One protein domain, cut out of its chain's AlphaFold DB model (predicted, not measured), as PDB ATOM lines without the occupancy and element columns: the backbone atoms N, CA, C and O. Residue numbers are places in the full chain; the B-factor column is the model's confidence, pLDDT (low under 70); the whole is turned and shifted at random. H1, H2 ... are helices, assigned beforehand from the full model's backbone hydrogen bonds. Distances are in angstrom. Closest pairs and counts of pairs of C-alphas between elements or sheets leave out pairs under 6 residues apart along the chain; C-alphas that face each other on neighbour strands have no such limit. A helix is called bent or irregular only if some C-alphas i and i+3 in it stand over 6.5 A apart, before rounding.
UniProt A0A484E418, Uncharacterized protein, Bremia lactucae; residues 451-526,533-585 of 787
ATOM      1  N   THR A 451      33.160   6.967 -39.281       61.78
ATOM      2  CA  THR A 451      33.322   8.424 -39.301       61.78
ATOM      3  C   THR A 451      34.157   8.913 -40.492       61.78
ATOM      4  O   THR A 451      35.381   8.878 -40.451       61.78
ATOM      5  N   TYR A 452      33.433   9.431 -41.490       49.44
ATOM      6  CA  TYR A 452      33.781  10.409 -42.533       49.44
ATOM      7  C   TYR A 452      34.965  10.090 -43.470       49.44
ATOM      8  O   TYR A 452      36.132  10.191 -43.093       49.44
ATOM      9  N   ASP A 453      34.647   9.820 -44.745       54.97
ATOM     10  CA  ASP A 453      35.584   9.928 -45.871       54.97
ATOM     11  C   ASP A 453      35.769  11.419 -46.225       54.97
ATOM     12  O   ASP A 453      34.848  12.034 -46.767       54.97
ATOM     13  N   PRO A 454      36.932  12.036 -45.936       46.59
ATOM     14  CA  PRO A 454      37.138  13.470 -46.125       46.59
ATOM     15  C   PRO A 454      37.087  13.921 -47.590       46.59
ATOM     16  O   PRO A 454      37.032  15.122 -47.841       46.59
ATOM     17  N   ASN A 455      37.113  12.991 -48.548       52.59
ATOM     18  CA  ASN A 455      37.198  13.319 -49.967       52.59
ATOM     19  C   ASN A 455      35.906  13.044 -50.746       52.59
ATOM     20  O   ASN A 455      35.912  13.259 -51.957       52.59
ATOM     21  N   ASN A 456      34.849  12.537 -50.094       59.09
ATOM     22  CA  ASN A 456      33.571  12.171 -50.726       59.09
ATOM     23  C   ASN A 456      33.773  11.434 -52.072       59.09
ATOM     24  O   ASN A 456      33.127  11.735 -53.076       59.09
ATOM     25  N   THR A 457      34.790  10.562 -52.131       70.75
ATOM     26  CA  THR A 457      35.250   9.972 -53.389       70.75
ATOM     27  C   THR A 457      34.338   8.809 -53.724       70.75
ATOM     28  O   THR A 457      34.314   7.819 -52.997       70.75
ATOM     29  N   THR A 458      33.599   8.928 -54.823       81.06
ATOM     30  CA  THR A 458      32.666   7.882 -55.241       81.06
ATOM     31  C   THR A 458      33.415   6.598 -55.595       81.06
ATOM     32  O   THR A 458      34.553   6.639 -56.081       81.06
ATOM     33  N   ILE A 459      32.780   5.438 -55.411       85.00
ATOM     34  CA  ILE A 459      33.335   4.161 -55.881       85.00
ATOM     35  C   ILE A 459      33.702   4.210 -57.367       85.00
ATOM     36  O   ILE A 459      34.765   3.719 -57.748       85.00
ATOM     37  N   SER A 460      32.896   4.879 -58.192       85.50
ATOM     38  CA  SER A 460      33.169   5.086 -59.618       85.50
ATOM     39  C   SER A 460      34.521   5.754 -59.885       85.50
ATOM     40  O   SER A 460      35.170   5.451 -60.887       85.50
ATOM     41  N   ASP A 461      34.979   6.638 -59.000       86.25
ATOM     42  CA  ASP A 461      36.290   7.284 -59.114       86.25
ATOM     43  C   ASP A 461      37.418   6.408 -58.566       86.25
ATOM     44  O   ASP A 461      38.537   6.443 -59.079       86.25
ATOM     45  N   LEU A 462      37.135   5.593 -57.547       87.44
ATOM     46  CA  LEU A 462      38.097   4.658 -56.960       87.44
ATOM     47  C   LEU A 462      38.406   3.478 -57.890       87.44
ATOM     48  O   LEU A 462      39.560   3.058 -57.965       87.44
ATOM     49  N   ILE A 463      37.416   2.974 -58.635       89.94
ATOM     50  CA  ILE A 463      37.606   1.884 -59.609       89.94
ATOM     51  C   ILE A 463      38.488   2.323 -60.785       89.94
ATOM     52  O   ILE A 463      39.226   1.520 -61.342       89.94
ATOM     53  N   LYS A 464      38.468   3.608 -61.155       88.88
ATOM     54  CA  LYS A 464      39.325   4.132 -62.232       88.88
ATOM     55  C   LYS A 464      40.806   4.191 -61.845       88.88
ATOM     56  O   LYS A 464      41.656   4.328 -62.721       88.88
ATOM     57  N   ARG A 465      41.130   4.142 -60.547       88.00
ATOM     58  CA  ARG A 465      42.516   4.191 -60.065       88.00
ATOM     59  C   ARG A 465      43.147   2.803 -60.174       88.00
ATOM     60  O   ARG A 465      42.543   1.856 -59.686       88.00
ATOM     61  N   PRO A 466      44.345   2.665 -60.761       86.31
ATOM     62  CA  PRO A 466      44.993   1.366 -60.871       86.31
ATOM     63  C   PRO A 466      45.418   0.848 -59.493       86.31
ATOM     64  O   PRO A 466      45.923   1.618 -58.677       86.31
ATOM     65  N   LEU A 467      45.264  -0.457 -59.265       87.06
ATOM     66  CA  LEU A 467      45.847  -1.144 -58.111       87.06
ATOM     67  C   LEU A 467      47.345  -1.396 -58.303       87.06
ATOM     68  O   LEU A 467      47.860  -1.415 -59.426       87.06
ATOM     69  N   SER A 468      48.037  -1.679 -57.198       87.56
ATOM     70  CA  SER A 468      49.360  -2.297 -57.265       87.56
ATOM     71  C   SER A 468      49.272  -3.658 -57.975       87.56
ATOM     72  O   SER A 468      48.251  -4.351 -57.913       87.56
ATOM     73  N   LYS A 469      50.349  -4.055 -58.669       86.75
ATOM     74  CA  LYS A 469      50.390  -5.339 -59.393       86.75
ATOM     75  C   LYS A 469      50.152  -6.522 -58.452       86.75
ATOM     76  O   LYS A 469      49.418  -7.439 -58.809       86.75
ATOM     77  N   ASP A 470      50.734  -6.469 -57.259       87.19
ATOM     78  CA  ASP A 470      50.635  -7.532 -56.259       87.19
ATOM     79  C   ASP A 470      49.206  -7.665 -55.720       87.19
ATOM     80  O   ASP A 470      48.672  -8.774 -55.666       87.19
ATOM     81  N   ASP A 471      48.545  -6.542 -55.411       89.81
ATOM     82  CA  ASP A 471      47.155  -6.553 -54.951       89.81
ATOM     83  C   ASP A 471      46.212  -7.095 -56.029       89.81
ATOM     84  O   ASP A 471      45.367  -7.942 -55.742       89.81
ATOM     85  N   ALA A 472      46.368  -6.646 -57.281       90.25
ATOM     86  CA  ALA A 472      45.541  -7.105 -58.394       90.25
ATOM     87  C   ALA A 472      45.665  -8.623 -58.610       90.25
ATOM     88  O   ALA A 472      44.656  -9.321 -58.739       90.25
ATOM     89  N   VAL A 473      46.897  -9.147 -58.592       91.00
ATOM     90  CA  VAL A 473      47.169 -10.586 -58.724       91.00
ATOM     91  C   VAL A 473      46.560 -11.368 -57.564       91.00
ATOM     92  O   VAL A 473      45.966 -12.427 -57.782       91.00
ATOM     93  N   GLN A 474      46.695 -10.876 -56.331       90.19
ATOM     94  CA  GLN A 474      46.198 -11.593 -55.164       90.19
ATOM     95  C   GLN A 474      44.661 -11.596 -55.101       90.19
ATOM     96  O   GLN A 474      44.067 -12.652 -54.881       90.19
ATOM     97  N   VAL A 475      44.004 -10.472 -55.407       91.31
ATOM     98  CA  VAL A 475      42.537 -10.395 -55.514       91.31
ATOM     99  C   VAL A 475      42.015 -11.376 -56.568       91.31
ATOM    100  O   VAL A 475      41.072 -12.120 -56.299       91.31
ATOM    101  N   GLN A 476      42.655 -11.446 -57.740       90.81
ATOM    102  CA  GLN A 476      42.255 -12.369 -58.807       90.81
ATOM    103  C   GLN A 476      42.355 -13.845 -58.384       90.81
ATOM    104  O   GLN A 476      41.536 -14.662 -58.805       90.81
ATOM    105  N   LYS A 477      43.330 -14.196 -57.533       90.69
ATOM    106  CA  LYS A 477      43.487 -15.557 -56.990       90.69
ATOM    107  C   LYS A 477      42.432 -15.904 -55.941       90.69
ATOM    108  O   LYS A 477      41.962 -17.042 -55.914       90.69
ATOM    109  N   ASP A 478      42.074 -14.956 -55.079       89.62
ATOM    110  CA  ASP A 478      41.230 -15.227 -53.910       89.62
ATOM    111  C   ASP A 478      39.727 -15.093 -54.195       89.62
ATOM    112  O   ASP A 478      38.930 -15.824 -53.599       89.62
ATOM    113  N   LEU A 479      39.320 -14.267 -55.168       90.12
ATOM    114  CA  LEU A 479      37.924 -14.149 -55.616       90.12
ATOM    115  C   LEU A 479      37.234 -15.509 -55.852       90.12
ATOM    116  O   LEU A 479      36.243 -15.775 -55.164       90.12
ATOM    117  N   PRO A 480      37.739 -16.413 -56.723       86.19
ATOM    118  CA  PRO A 480      37.062 -17.683 -57.001       86.19
ATOM    119  C   PRO A 480      36.965 -18.603 -55.773       86.19
ATOM    120  O   PRO A 480      36.017 -19.382 -55.664       86.19
ATOM    121  N   ARG A 481      37.900 -18.488 -54.820       84.06
ATOM    122  CA  ARG A 481      37.943 -19.304 -53.593       84.06
ATOM    123  C   ARG A 481      36.910 -18.864 -52.548       84.06
ATOM    124  O   ARG A 481      36.488 -19.675 -51.728       84.06
ATOM    125  N   THR A 482      36.465 -17.606 -52.595       84.38
ATOM    126  CA  THR A 482      35.571 -16.999 -51.585       84.38
ATOM    127  C   THR A 482      34.220 -17.706 -51.479       84.38
ATOM    128  O   THR A 482      33.745 -17.985 -50.381       84.38
ATOM    129  N   SER A 483      33.606 -18.030 -52.621       72.81
ATOM    130  CA  SER A 483      32.266 -18.636 -52.646       72.81
ATOM    131  C   SER A 483      32.241 -20.063 -52.085       72.81
ATOM    132  O   SER A 483      31.283 -20.450 -51.421       72.81
ATOM    133  N   GLN A 484      33.308 -20.834 -52.311       76.00
ATOM    134  CA  GLN A 484      33.448 -22.193 -51.782       76.00
ATOM    135  C   GLN A 484      33.771 -22.188 -50.287       76.00
ATOM    136  O   GLN A 484      33.309 -23.058 -49.557       76.00
ATOM    137  N   TRP A 485      34.533 -21.193 -49.831       78.62
ATOM    138  CA  TRP A 485      34.913 -21.056 -48.431       78.62
ATOM    139  C   TRP A 485      33.703 -20.858 -47.508       78.62
ATOM    140  O   TRP A 485      33.618 -21.534 -46.490       78.62
ATOM    141  N   LEU A 486      32.738 -20.012 -47.881       71.00
ATOM    142  CA  LEU A 486      31.523 -19.817 -47.077       71.00
ATOM    143  C   LEU A 486      30.581 -21.013 -47.104       71.00
ATOM    144  O   LEU A 486      29.942 -21.298 -46.099       71.00
ATOM    145  N   ALA A 487      30.533 -21.748 -48.217       71.06
ATOM    146  CA  ALA A 487      29.716 -22.955 -48.323       71.06
ATOM    147  C   ALA A 487      30.135 -24.060 -47.330       71.06
ATOM    148  O   ALA A 487      29.361 -24.982 -47.090       71.06
ATOM    149  N   ALA A 488      31.337 -23.970 -46.743       76.94
ATOM    150  CA  ALA A 488      31.798 -24.883 -45.700       76.94
ATOM    151  C   ALA A 488      31.186 -24.595 -44.312       76.94
ATOM    152  O   ALA A 488      31.217 -25.465 -43.440       76.94
ATOM    153  N   SER A 489      30.623 -23.402 -44.093       82.88
ATOM    154  CA  SER A 489      29.901 -23.061 -42.863       82.88
ATOM    155  C   SER A 489      28.474 -23.614 -42.905       82.88
ATOM    156  O   SER A 489      27.732 -23.404 -43.867       82.88
ATOM    157  N   ALA A 490      28.043 -24.289 -41.836       83.94
ATOM    158  CA  ALA A 490      26.653 -24.728 -41.729       83.94
ATOM    159  C   ALA A 490      25.707 -23.515 -41.714       83.94
ATOM    160  O   ALA A 490      26.020 -22.490 -41.103       83.94
ATOM    161  N   ASN A 491      24.560 -23.656 -42.386       85.31
ATOM    162  CA  ASN A 491      23.560 -22.604 -42.608       85.31
ATOM    163  C   ASN A 491      24.084 -21.362 -43.351       85.31
ATOM    164  O   ASN A 491      23.475 -20.293 -43.282       85.31
ATOM    165  N   ALA A 492      25.202 -21.487 -44.068       86.12
ATOM    166  CA  ALA A 492      25.641 -20.430 -44.961       86.12
ATOM    167  C   ALA A 492      24.622 -20.200 -46.093       86.12
ATOM    168  O   ALA A 492      23.918 -21.131 -46.502       86.12
ATOM    169  N   PRO A 493      24.558 -18.973 -46.635       83.00
ATOM    170  CA  PRO A 493      23.659 -18.646 -47.731       83.00
ATOM    171  C   PRO A 493      23.964 -19.499 -48.963       83.00
ATOM    172  O   PRO A 493      25.124 -19.675 -49.345       83.00
ATOM    173  N   GLN A 494      22.918 -20.016 -49.604       83.75
ATOM    174  CA  GLN A 494      23.049 -20.758 -50.852       83.75
ATOM    175  C   GLN A 494      22.818 -19.823 -52.034       83.75
ATOM    176  O   GLN A 494      21.804 -19.138 -52.093       83.75
ATOM    177  N   PHE A 495      23.755 -19.825 -52.980       82.38
ATOM    178  CA  PHE A 495      23.688 -18.997 -54.181       82.38
ATOM    179  C   PHE A 495      23.461 -19.859 -55.416       82.38
ATOM    180  O   PHE A 495      24.201 -20.828 -55.653       82.38
ATOM    181  N   THR A 496      22.510 -19.448 -56.250       86.75
ATOM    182  CA  THR A 496      22.411 -19.931 -57.629       86.75
ATOM    183  C   THR A 496      23.686 -19.569 -58.413       86.75
ATOM    184  O   THR A 496      24.428 -18.660 -58.027       86.75
ATOM    185  N   PRO A 497      23.997 -20.252 -59.532       86.25
ATOM    186  CA  PRO A 497      25.175 -19.923 -60.342       86.25
ATOM    187  C   PRO A 497      25.206 -18.463 -60.826       86.25
ATOM    188  O   PRO A 497      26.281 -17.863 -60.895       86.25
ATOM    189  N   LEU A 498      24.036 -17.886 -61.122       88.44
ATOM    190  CA  LEU A 498      23.900 -16.495 -61.553       88.44
ATOM    191  C   LEU A 498      24.199 -15.526 -60.402       88.44
ATOM    192  O   LEU A 498      25.074 -14.675 -60.542       88.44
ATOM    193  N   GLU A 499      23.551 -15.708 -59.247       87.31
ATOM    194  CA  GLU A 499      23.783 -14.883 -58.050       87.31
ATOM    195  C   GLU A 499      25.233 -14.965 -57.582       87.31
ATOM    196  O   GLU A 499      25.820 -13.959 -57.195       87.31
ATOM    197  N   ARG A 500      25.848 -16.150 -57.660       87.62
ATOM    198  CA  ARG A 500      27.265 -16.334 -57.333       87.62
ATOM    199  C   ARG A 500      28.157 -15.519 -58.262       87.62
ATOM    200  O   ARG A 500      29.104 -14.895 -57.798       87.62
ATOM    201  N   THR A 501      27.865 -15.531 -59.559       89.19
ATOM    202  CA  THR A 501      28.633 -14.769 -60.550       89.19
ATOM    203  C   THR A 501      28.509 -13.271 -60.288       89.19
ATOM    204  O   THR A 501      29.531 -12.592 -60.226       89.19
ATOM    205  N   GLN A 502      27.291 -12.779 -60.041       90.56
ATOM    206  CA  GLN A 502      27.046 -11.378 -59.696       90.56
ATOM    207  C   GLN A 502      27.758 -10.983 -58.394       90.56
ATOM    208  O   GLN A 502      28.525 -10.029 -58.375       90.56
ATOM    209  N   SER A 503      27.614 -11.784 -57.335       89.19
ATOM    210  CA  SER A 503      28.249 -11.530 -56.034       89.19
ATOM    211  C   SER A 503      29.773 -11.442 -56.134       89.19
ATOM    212  O   SER A 503      30.399 -10.642 -55.448       89.19
ATOM    213  N   LEU A 504      30.395 -12.269 -56.982       91.31
ATOM    214  CA  LEU A 504      31.840 -12.222 -57.211       91.31
ATOM    215  C   LEU A 504      32.265 -10.988 -58.022       91.31
ATOM    216  O   LEU A 504      33.360 -10.475 -57.790       91.31
ATOM    217  N   GLN A 505      31.422 -10.502 -58.937       92.06
ATOM    218  CA  GLN A 505      31.653  -9.239 -59.649       92.06
ATOM    219  C   GLN A 505      31.550  -8.041 -58.695       92.06
ATOM    220  O   GLN A 505      32.467  -7.218 -58.655       92.06
ATOM    221  N   ASP A 506      30.504  -7.990 -57.871       92.44
ATOM    222  CA  ASP A 506      30.313  -6.952 -56.851       92.44
ATOM    223  C   ASP A 506      31.471  -6.960 -55.839       92.44
ATOM    224  O   ASP A 506      32.058  -5.922 -55.527       92.44
ATOM    225  N   LEU A 507      31.885  -8.151 -55.386       93.31
ATOM    226  CA  LEU A 507      33.038  -8.323 -54.502       93.31
ATOM    227  C   LEU A 507      34.331  -7.785 -55.131       93.31
ATOM    228  O   LEU A 507      35.118  -7.129 -54.445       93.31
ATOM    229  N   ALA A 508      34.563  -8.047 -56.421       93.75
ATOM    230  CA  ALA A 508      35.731  -7.532 -57.131       93.75
ATOM    231  C   ALA A 508      35.730  -5.996 -57.164       93.75
ATOM    232  O   ALA A 508      36.761  -5.378 -56.890       93.75
ATOM    233  N   ILE A 509      34.569  -5.388 -57.424       93.62
ATOM    234  CA  ILE A 509      34.375  -3.934 -57.408       93.62
ATOM    235  C   ILE A 509      34.685  -3.354 -56.020       93.62
ATOM    236  O   ILE A 509      35.462  -2.402 -55.908       93.62
ATOM    237  N   ILE A 510      34.125  -3.945 -54.965       93.44
ATOM    238  CA  ILE A 510      34.304  -3.505 -53.576       93.44
ATOM    239  C   ILE A 510      35.771  -3.591 -53.151       93.44
ATOM    240  O   ILE A 510      36.318  -2.614 -52.633       93.44
ATOM    241  N   LEU A 511      36.426  -4.735 -53.377       93.75
ATOM    242  CA  LEU A 511      37.833  -4.927 -53.016       93.75
ATOM    243  C   LEU A 511      38.732  -3.952 -53.773       93.75
ATOM    244  O   LEU A 511      39.619  -3.347 -53.172       93.75
ATOM    245  N   HIS A 512      38.477  -3.751 -55.065       93.00
ATOM    246  CA  HIS A 512      39.224  -2.798 -55.870       93.00
ATOM    247  C   HIS A 512      39.054  -1.366 -55.350       93.00
ATOM    248  O   HIS A 512      40.040  -0.679 -55.092       93.00
ATOM    249  N   ALA A 513      37.817  -0.914 -55.130       91.25
ATOM    250  CA  ALA A 513      37.552   0.427 -54.618       91.25
ATOM    251  C   ALA A 513      38.169   0.653 -53.226       91.25
ATOM    252  O   ALA A 513      38.758   1.707 -52.963       91.25
ATOM    253  N   PHE A 514      38.087  -0.352 -52.349       90.06
ATOM    254  CA  PHE A 514      38.722  -0.325 -51.038       90.06
ATOM    255  C   PHE A 514      40.246  -0.171 -51.154       90.06
ATOM    256  O   PHE A 514      40.807   0.784 -50.617       90.06
ATOM    257  N   LEU A 515      40.923  -1.044 -51.903       89.62
ATOM    258  CA  LEU A 515      42.380  -1.013 -52.045       89.62
ATOM    259  C   LEU A 515      42.864   0.290 -52.695       89.62
ATOM    260  O   LEU A 515      43.800   0.914 -52.192       89.62
ATOM    261  N   SER A 516      42.174   0.767 -53.737       87.38
ATOM    262  CA  SER A 516      42.418   2.074 -54.365       87.38
ATOM    263  C   SER A 516      42.311   3.237 -53.377       87.38
ATOM    264  O   SER A 516      43.015   4.241 -53.507       87.38
ATOM    265  N   SER A 517      41.452   3.122 -52.361       83.00
ATOM    266  CA  SER A 517      41.338   4.135 -51.310       83.00
ATOM    267  C   SER A 517      42.461   4.076 -50.273       83.00
ATOM    268  O   SER A 517      42.863   5.110 -49.736       83.00
ATOM    269  N   CYS A 518      43.036   2.894 -50.049       77.50
ATOM    270  CA  CYS A 518      44.134   2.674 -49.110       77.50
ATOM    271  C   CYS A 518      45.506   3.121 -49.640       77.50
ATOM    272  O   CYS A 518      46.457   3.155 -48.866       77.50
ATOM    273  N   HIS A 519      45.620   3.550 -50.903       65.50
ATOM    274  CA  HIS A 519      46.883   4.000 -51.519       65.50
ATOM    275  C   HIS A 519      47.568   5.174 -50.788       65.50
ATOM    276  O   HIS A 519      48.760   5.404 -50.968       65.50
ATOM    277  N   THR A 520      46.828   5.932 -49.971       56.75
ATOM    278  CA  THR A 520      47.369   7.039 -49.155       56.75
ATOM    279  C   THR A 520      47.591   6.670 -47.685       56.75
ATOM    280  O   THR A 520      48.159   7.464 -46.931       56.75
ATOM    281  N   ALA A 521      47.153   5.480 -47.259       59.22
ATOM    282  CA  ALA A 521      47.329   5.008 -45.895       59.22
ATOM    283  C   ALA A 521      48.782   4.554 -45.692       59.22
ATOM    284  O   ALA A 521      49.287   3.689 -46.406       59.22
ATOM    285  N   ARG A 522      49.474   5.141 -44.708       55.03
ATOM    286  CA  ARG A 522      50.838   4.730 -44.352       55.03
ATOM    287  C   ARG A 522      50.798   3.437 -43.539       55.03
ATOM    288  O   ARG A 522      50.239   3.419 -42.440       55.03
ATOM    289  N   ARG A 523      51.431   2.379 -44.055       55.88
ATOM    290  CA  ARG A 523      51.761   1.196 -43.249       55.88
ATOM    291  C   ARG A 523      52.959   1.518 -42.348       55.88
ATOM    292  O   ARG A 523      53.847   2.274 -42.739       55.88
ATOM    293  N   THR A 524      52.986   0.961 -41.141       50.84
ATOM    294  CA  THR A 524      54.072   1.092 -40.153       50.84
ATOM    295  C   THR A 524      55.417   0.606 -40.679       50.84
ATOM    296  O   THR A 524      56.459   1.040 -40.195       50.84
ATOM    297  N   ASP A 525      55.384  -0.256 -41.693       45.72
ATOM    298  CA  ASP A 525      56.534  -1.026 -42.157       45.72
ATOM    299  C   ASP A 525      57.286  -0.324 -43.305       45.72
ATOM    300  O   ASP A 525      58.381  -0.734 -43.683       45.72
ATOM    301  N   THR A 526      56.730   0.761 -43.860       47.66
ATOM    302  CA  THR A 526      57.337   1.508 -44.969       47.66
ATOM    303  C   THR A 526      58.071   2.745 -44.450       47.66
ATOM    304  O   THR A 526      57.475   3.808 -44.278       47.66
ATOM    305  N   PRO A 533      52.568   2.487 -55.382       55.66
ATOM    306  CA  PRO A 533      51.564   1.941 -54.477       55.66
ATOM    307  C   PRO A 533      52.057   0.614 -53.903       55.66
ATOM    308  O   PRO A 533      52.248  -0.361 -54.630       55.66
ATOM    309  N   THR A 534      52.312   0.597 -52.598       66.75
ATOM    310  CA  THR A 534      52.693  -0.613 -51.877       66.75
ATOM    311  C   THR A 534      51.477  -1.519 -51.734       66.75
ATOM    312  O   THR A 534      50.364  -1.041 -51.515       66.75
ATOM    313  N   SER A 535      51.690  -2.830 -51.870       74.31
ATOM    314  CA  SER A 535      50.626  -3.816 -51.685       74.31
ATOM    315  C   SER A 535      49.996  -3.670 -50.301       74.31
ATOM    316  O   SER A 535      50.687  -3.607 -49.275       74.31
ATOM    317  N   PHE A 536      48.671  -3.591 -50.279       81.88
ATOM    318  CA  PHE A 536      47.878  -3.469 -49.061       81.88
ATOM    319  C   PHE A 536      47.062  -4.730 -48.774       81.88
ATOM    320  O   PHE A 536      46.745  -5.006 -47.616       81.88
ATOM    321  N   TYR A 537      46.722  -5.494 -49.810       85.88
ATOM    322  CA  TYR A 537      45.854  -6.651 -49.691       85.88
ATOM    323  C   TYR A 537      46.470  -7.727 -48.791       85.88
ATOM    324  O   TYR A 537      47.658  -8.036 -48.860       85.88
ATOM    325  N   MET A 538      45.627  -8.335 -47.962       82.12
ATOM    326  CA  MET A 538      45.970  -9.488 -47.143       82.12
ATOM    327  C   MET A 538      44.942 -10.588 -47.390       82.12
ATOM    328  O   MET A 538      43.733 -10.335 -47.397       82.12
ATOM    329  N   GLN A 539      45.424 -11.816 -47.574       81.31
ATOM    330  CA  GLN A 539      44.563 -12.979 -47.763       81.31
ATOM    331  C   GLN A 539      43.563 -13.099 -46.599       81.31
ATOM    332  O   GLN A 539      43.935 -12.984 -45.432       81.31
ATOM    333  N   GLY A 540      42.284 -13.303 -46.928       82.94
ATOM    334  CA  GLY A 540      41.168 -13.310 -45.974       82.94
ATOM    335  C   GLY A 540      40.302 -12.045 -46.018       82.94
ATOM    336  O   GLY A 540      39.133 -12.094 -45.634       82.94
ATOM    337  N   MET A 541      40.803 -10.930 -46.566       88.00
ATOM    338  CA  MET A 541      40.005  -9.709 -46.760       88.00
ATOM    339  C   MET A 541      38.813  -9.903 -47.705       88.00
ATOM    340  O   MET A 541      37.778  -9.259 -47.538       88.00
ATOM    341  N   ASN A 542      38.943 -10.798 -48.686       90.88
ATOM    342  CA  ASN A 542      37.836 -11.226 -49.542       90.88
ATOM    343  C   ASN A 542      36.665 -11.791 -48.724       90.88
ATOM    344  O   ASN A 542      35.519 -11.460 -49.014       90.88
ATOM    345  N   GLY A 543      36.946 -12.578 -47.681       90.31
ATOM    346  CA  GLY A 543      35.926 -13.112 -46.779       90.31
ATOM    347  C   GLY A 543      35.200 -12.008 -46.011       90.31
ATOM    348  O   GLY A 543      33.972 -12.010 -45.959       90.31
ATOM    349  N   LEU A 544      35.942 -11.014 -45.503       92.38
ATOM    350  CA  LEU A 544      35.353  -9.861 -44.813       92.38
ATOM    351  C   LEU A 544      34.380  -9.096 -45.721       92.38
ATOM    352  O   LEU A 544      33.237  -8.832 -45.351       92.38
ATOM    353  N   ALA A 545      34.845  -8.750 -46.923       92.75
ATOM    354  CA  ALA A 545      34.071  -7.987 -47.892       92.75
ATOM    355  C   ALA A 545      32.831  -8.758 -48.366       92.75
ATOM    356  O   ALA A 545      31.761  -8.173 -48.510       92.75
ATOM    357  N   PHE A 546      32.952 -10.072 -48.552       91.44
ATOM    358  CA  PHE A 546      31.843 -10.906 -48.999       91.44
ATOM    359  C   PHE A 546      30.765 -11.093 -47.921       91.44
ATOM    360  O   PHE A 546      29.579 -11.064 -48.239       91.44
ATOM    361  N   ILE A 547      31.140 -11.224 -46.642       92.25
ATOM    362  CA  ILE A 547      30.165 -11.259 -45.536       92.25
ATOM    363  C   ILE A 547      29.399  -9.934 -45.453       92.25
ATOM    364  O   ILE A 547      28.175  -9.943 -45.320       92.25
ATOM    365  N   LEU A 548      30.096  -8.798 -45.575       93.06
ATOM    366  CA  LEU A 548      29.453  -7.480 -45.596       93.06
ATOM    367  C   LEU A 548      28.498  -7.326 -46.779       93.06
ATOM    368  O   LEU A 548      27.382  -6.858 -46.578       93.06
ATOM    369  N   LEU A 549      28.910  -7.755 -47.978       91.31
ATOM    370  CA  LEU A 549      28.063  -7.757 -49.172       91.31
ATOM    371  C   LEU A 549      26.763  -8.531 -48.937       91.31
ATOM    372  O   LEU A 549      25.688  -8.069 -49.309       91.31
ATOM    373  N   HIS A 550      26.853  -9.678 -48.267       88.12
ATOM    374  CA  HIS A 550      25.686 -10.501 -47.994       88.12
ATOM    375  C   HIS A 550      24.745  -9.892 -46.940       88.12
ATOM    376  O   HIS A 550      23.529  -9.944 -47.099       88.12
ATOM    377  N   VAL A 551      25.280  -9.313 -45.860       90.69
ATOM    378  CA  VAL A 551      24.454  -8.801 -44.749       90.69
ATOM    379  C   VAL A 551      23.896  -7.402 -45.019       90.69
ATOM    380  O   VAL A 551      22.775  -7.110 -44.614       90.69
ATOM    381  N   LEU A 552      24.656  -6.533 -45.691       88.25
ATOM    382  CA  LEU A 552      24.254  -5.146 -45.967       88.25
ATOM    383  C   LEU A 552      23.475  -4.982 -47.286       88.25
ATOM    384  O   LEU A 552      23.067  -3.865 -47.596       88.25
ATOM    385  N   GLN A 553      23.218  -6.093 -47.990       74.62
ATOM    386  CA  GLN A 553      22.575  -6.189 -49.307       74.62
ATOM    387  C   GLN A 553      23.391  -5.574 -50.464       74.62
ATOM    388  O   GLN A 553      24.187  -4.653 -50.285       74.62
ATOM    389  N   HIS A 554      23.182  -6.108 -51.674       65.56
ATOM    390  CA  HIS A 554      24.007  -5.857 -52.868       65.56
ATOM    391  C   HIS A 554      24.039  -4.391 -53.339       65.56
ATOM    392  O   HIS A 554      25.018  -3.964 -53.942       65.56
ATOM    393  N   ASP A 555      23.020  -3.588 -53.024       62.84
ATOM    394  CA  ASP A 555      22.805  -2.310 -53.715       62.84
ATOM    395  C   ASP A 555      23.638  -1.131 -53.179       62.84
ATOM    396  O   ASP A 555      23.625  -0.049 -53.767       62.84
ATOM    397  N   ASN A 556      24.379  -1.296 -52.075       78.12
ATOM    398  CA  ASN A 556      25.106  -0.190 -51.440       78.12
ATOM    399  C   ASN A 556      26.602  -0.476 -51.239       78.12
ATOM    400  O   ASN A 556      27.110  -0.582 -50.117       78.12
ATOM    401  N   HIS A 557      27.329  -0.561 -52.359       89.12
ATOM    402  CA  HIS A 557      28.780  -0.762 -52.369       89.12
ATOM    403  C   HIS A 557      29.538   0.291 -51.533       89.12
ATOM    404  O   HIS A 557      30.508  -0.059 -50.859       89.12
ATOM    405  N   ASP A 558      29.101   1.559 -51.527       86.31
ATOM    406  CA  ASP A 558      29.755   2.647 -50.776       86.31
ATOM    407  C   ASP A 558      29.733   2.385 -49.266       86.31
ATOM    408  O   ASP A 558      30.731   2.589 -48.560       86.31
ATOM    409  N   THR A 559      28.610   1.867 -48.766       87.38
ATOM    410  CA  THR A 559      28.474   1.476 -47.362       87.38
ATOM    411  C   THR A 559      29.407   0.314 -47.044       87.38
ATOM    412  O   THR A 559      30.142   0.384 -46.062       87.38
ATOM    413  N   ILE A 560      29.473  -0.713 -47.894       91.31
ATOM    414  CA  ILE A 560      30.357  -1.870 -47.680       91.31
ATOM    415  C   ILE A 560      31.835  -1.448 -47.650       91.31
ATOM    416  O   ILE A 560      32.582  -1.855 -46.756       91.31
ATOM    417  N   VAL A 561      32.263  -0.587 -48.580       90.12
ATOM    418  CA  VAL A 561      33.629  -0.036 -48.591       90.12
ATOM    419  C   VAL A 561      33.902   0.773 -47.320       90.12
ATOM    420  O   VAL A 561      34.978   0.645 -46.730       90.12
ATOM    421  N   SER A 562      32.932   1.560 -46.852       87.50
ATOM    422  CA  SER A 562      33.045   2.323 -45.600       87.50
ATOM    423  C   SER A 562      33.175   1.413 -44.376       87.50
ATOM    424  O   SER A 562      34.013   1.666 -43.510       87.50
ATOM    425  N   PHE A 563      32.425   0.309 -44.332       92.00
ATOM    426  CA  PHE A 563      32.566  -0.718 -43.300       92.00
ATOM    427  C   PHE A 563      33.950  -1.361 -43.322       92.00
ATOM    428  O   PHE A 563      34.594  -1.433 -42.277       92.00
ATOM    429  N   LEU A 564      34.450  -1.775 -44.491       90.69
ATOM    430  CA  LEU A 564      35.799  -2.340 -44.618       90.69
ATOM    431  C   LEU A 564      36.867  -1.370 -44.109       90.69
ATOM    432  O   LEU A 564      37.758  -1.773 -43.361       90.69
ATOM    433  N   ARG A 565      36.754  -0.079 -44.449       85.75
ATOM    434  CA  ARG A 565      37.648   0.968 -43.927       85.75
ATOM    435  C   ARG A 565      37.561   1.077 -42.412       85.75
ATOM    436  O   ARG A 565      38.604   1.071 -41.762       85.75
ATOM    437  N   GLY A 566      36.354   1.123 -41.853       86.81
ATOM    438  CA  GLY A 566      36.144   1.173 -40.408       86.81
ATOM    439  C   GLY A 566      36.719  -0.048 -39.687       86.81
ATOM    440  O   GLY A 566      37.395   0.099 -38.670       86.81
ATOM    441  N   ILE A 567      36.522  -1.258 -40.223       90.50
ATOM    442  CA  ILE A 567      37.057  -2.502 -39.644       90.50
ATOM    443  C   ILE A 567      38.579  -2.434 -39.601       90.50
ATOM    444  O   ILE A 567      39.187  -2.642 -38.552       90.50
ATOM    445  N   VAL A 568      39.192  -2.100 -40.731       85.50
ATOM    446  CA  VAL A 568      40.644  -2.064 -40.879       85.50
ATOM    447  C   VAL A 568      41.275  -0.945 -40.038       85.50
ATOM    448  O   VAL A 568      42.319  -1.160 -39.429       85.50
ATOM    449  N   ALA A 569      40.635   0.222 -39.942       79.88
ATOM    450  CA  ALA A 569      41.163   1.368 -39.202       79.88
ATOM    451  C   ALA A 569      40.900   1.312 -37.686       79.88
ATOM    452  O   ALA A 569      41.728   1.795 -36.914       79.88
ATOM    453  N   CYS A 570      39.770   0.749 -37.243       82.94
ATOM    454  CA  CYS A 570      39.323   0.848 -35.848       82.94
ATOM    455  C   CYS A 570      39.276  -0.488 -35.093       82.94
ATOM    456  O   CYS A 570      39.361  -0.468 -33.866       82.94
ATOM    457  N   ILE A 571      39.153  -1.632 -35.779       86.75
ATOM    458  CA  ILE A 571      39.164  -2.965 -35.141       86.75
ATOM    459  C   ILE A 571      40.488  -3.694 -35.396       86.75
ATOM    460  O   ILE A 571      41.058  -4.280 -34.478       86.75
ATOM    461  N   LEU A 572      41.011  -3.626 -36.622       86.12
ATOM    462  CA  LEU A 572      42.208  -4.350 -37.055       86.12
ATOM    463  C   LEU A 572      43.452  -3.478 -37.353       86.12
ATOM    464  O   LEU A 572      44.328  -3.953 -38.083       86.12
ATOM    465  N   PRO A 573      43.642  -2.267 -36.784       74.75
ATOM    466  CA  PRO A 573      44.746  -1.398 -37.205       74.75
ATOM    467  C   PRO A 573      46.126  -2.037 -36.994       74.75
ATOM    468  O   PRO A 573      47.016  -1.897 -37.831       74.75
ATOM    469  N   HIS A 574      46.297  -2.798 -35.911       73.69
ATOM    470  CA  HIS A 574      47.554  -3.479 -35.570       73.69
ATOM    471  C   HIS A 574      47.791  -4.756 -36.370       73.69
ATOM    472  O   HIS A 574      48.927  -5.211 -36.487       73.69
ATOM    473  N   VAL A 575      46.720  -5.337 -36.908       72.44
ATOM    474  CA  VAL A 575      46.792  -6.519 -37.762       72.44
ATOM    475  C   VAL A 575      47.303  -6.133 -39.144       72.44
ATOM    476  O   VAL A 575      48.174  -6.799 -39.689       72.44
ATOM    477  N   PHE A 576      46.813  -5.013 -39.676       66.56
ATOM    478  CA  PHE A 576      47.217  -4.508 -40.987       66.56
ATOM    479  C   PHE A 576      48.442  -3.581 -40.949       66.56
ATOM    480  O   PHE A 576      48.929  -3.174 -42.010       66.56
ATOM    481  N   GLY A 577      48.950  -3.268 -39.749       61.72
ATOM    482  CA  GLY A 577      50.111  -2.402 -39.548       61.72
ATOM    483  C   GLY A 577      49.842  -0.976 -40.018       61.72
ATOM    484  O   GLY A 577      50.631  -0.407 -40.759       61.72
ATOM    485  N   ILE A 578      48.688  -0.404 -39.683       61.22
ATOM    486  CA  ILE A 578      48.278   0.909 -40.186       61.22
ATOM    487  C   ILE A 578      48.512   1.951 -39.104       61.22
ATOM    488  O   ILE A 578      47.774   2.002 -38.125       61.22
ATOM    489  N   CYS A 579      49.497   2.826 -39.306       52.34
ATOM    490  CA  CYS A 579      49.672   4.013 -38.474       52.34
ATOM    491  C   CYS A 579      48.801   5.132 -39.049       52.34
ATOM    492  O   CYS A 579      49.212   5.879 -39.941       52.34
ATOM    493  N   MET A 580      47.564   5.234 -38.561       50.69
ATOM    494  CA  MET A 580      46.696   6.358 -38.904       50.69
ATOM    495  C   MET A 580      47.294   7.647 -38.328       50.69
ATOM    496  O   MET A 580      47.681   7.699 -37.164       50.69
ATOM    497  N   ASN A 581      47.395   8.694 -39.154       41.12
ATOM    498  CA  ASN A 581      47.930   9.987 -38.726       41.12
ATOM    499  C   ASN A 581      47.074  10.525 -37.554       41.12
ATOM    500  O   ASN A 581      45.873  10.749 -37.755       41.12
ATOM    501  N   PRO A 582      47.652  10.772 -36.361       39.75
ATOM    502  CA  PRO A 582      46.897  11.155 -35.162       39.75
ATOM    503  C   PRO A 582      46.130  12.477 -35.321       39.75
ATOM    504  O   PRO A 582      45.175  12.732 -34.597       39.75
ATOM    505  N   SER A 583      46.493  13.298 -36.312       40.06
ATOM    506  CA  SER A 583      45.829  14.562 -36.641       40.06
ATOM    507  C   SER A 583      44.497  14.425 -37.390       40.06
ATOM    508  O   SER A 583      43.726  15.380 -37.396       40.06
ATOM    509  N   LYS A 584      44.201  13.277 -38.025       43.06
ATOM    510  CA  LYS A 584      42.941  13.061 -38.776       43.06
ATOM    511  C   LYS A 584      41.950  12.137 -38.064       43.06
ATOM    512  O   LYS A 584      40.753  12.255 -38.291       43.06
ATOM    513  N   PHE A 585      42.438  11.265 -37.186       45.38
ATOM    514  CA  PHE A 585      41.634  10.408 -36.312       45.38
ATOM    515  C   PHE A 585      42.148  10.557 -34.876       45.38
ATOM    516  O   PHE A 585      42.800   9.674 -34.325       45.38
TER     517      PHE A 585
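Overview. This is residues 451 to 526 and 533 to 585 of the 787 residues of an uncharacterized protein of Bremia lactucae (UniProt A0A484E418). A crossed cluster of helices surrounds one long helix, H3: H4 and H5 cross it steeply, arm H2a of bent H2 runs back beside it, and short H1 packs on its residues 509 to 517. H2b turns off from H2a towards H4, and small H6 follows H5. The printed part has 129 residues with six named helices, H1 to H6 in chain order, and no named strand; its class is all helix. It is compact, with a radius of gyration of the C-alphas of 14.7 A, but elongated in outline, spanning 46 by 27 by 27 A.

Along the chain. H3, residues 497 to 518, is 31.6 A long and begins at C-alpha 497 (25.175, -19.923, -60.342). H4, residues 541 to 552, measures 16.4 A, and H5, residues 557 to 571, 20.2 A. H2, residues 469 to 487, was assigned as one helix by its hydrogen bonds but is bent, with C-alphas 477 and 480 6.8 A apart. Its arms are H2a, residues 469 to 477, 12.6 A, and H2b, residues 480 to 487, 12.5 A; H2b is irregular, with C-alphas 480 and 483 6.55 A apart. H1, residues 459 to 463, spans 6.1 A; H6, residues 573 to 576, spans 5.5 A and ends at C-alpha 576 (47.217, -4.508, -40.987).

Arrangement. H3, the hub, touches H4 at a steep tilt of 65 degrees, closest C-alphas Leu 507 and Phe 546, 6.2 A. It touches H5 at a steep 55 degrees, Phe 514 and Val 561, 5.7 A, and H1, Leu 462 and Ala 513, 4.9 A. H2a only just touches H3, with 3 pairs of C-alphas within 8 A, closest Val 475 and Ala 508, 7.6 A. H4 and H5 touch, Leu 548 and Ile 560, 6.1 A. H6 is apart from H3. Every O i to N i+4 pair is within hydrogen-bond range in H1, H2a, H3, H4 and H5, and 2 of 4 in H2b; H6 is too short for one.

Size, cuts and confidence. The farthest C-alphas, Thr 496 and Ser 583, are 46.7 A apart. Residues 527 to 532 are not printed; C-alphas 526 and 533 are 11.1 A apart across the cut. Of the links printed whole, none is long. Mean pLDDT of the printed part is 79.3, under 70 at residues 451 to 456, 519 to 526, 533 to 534, 554 to 555 and 576 to 585.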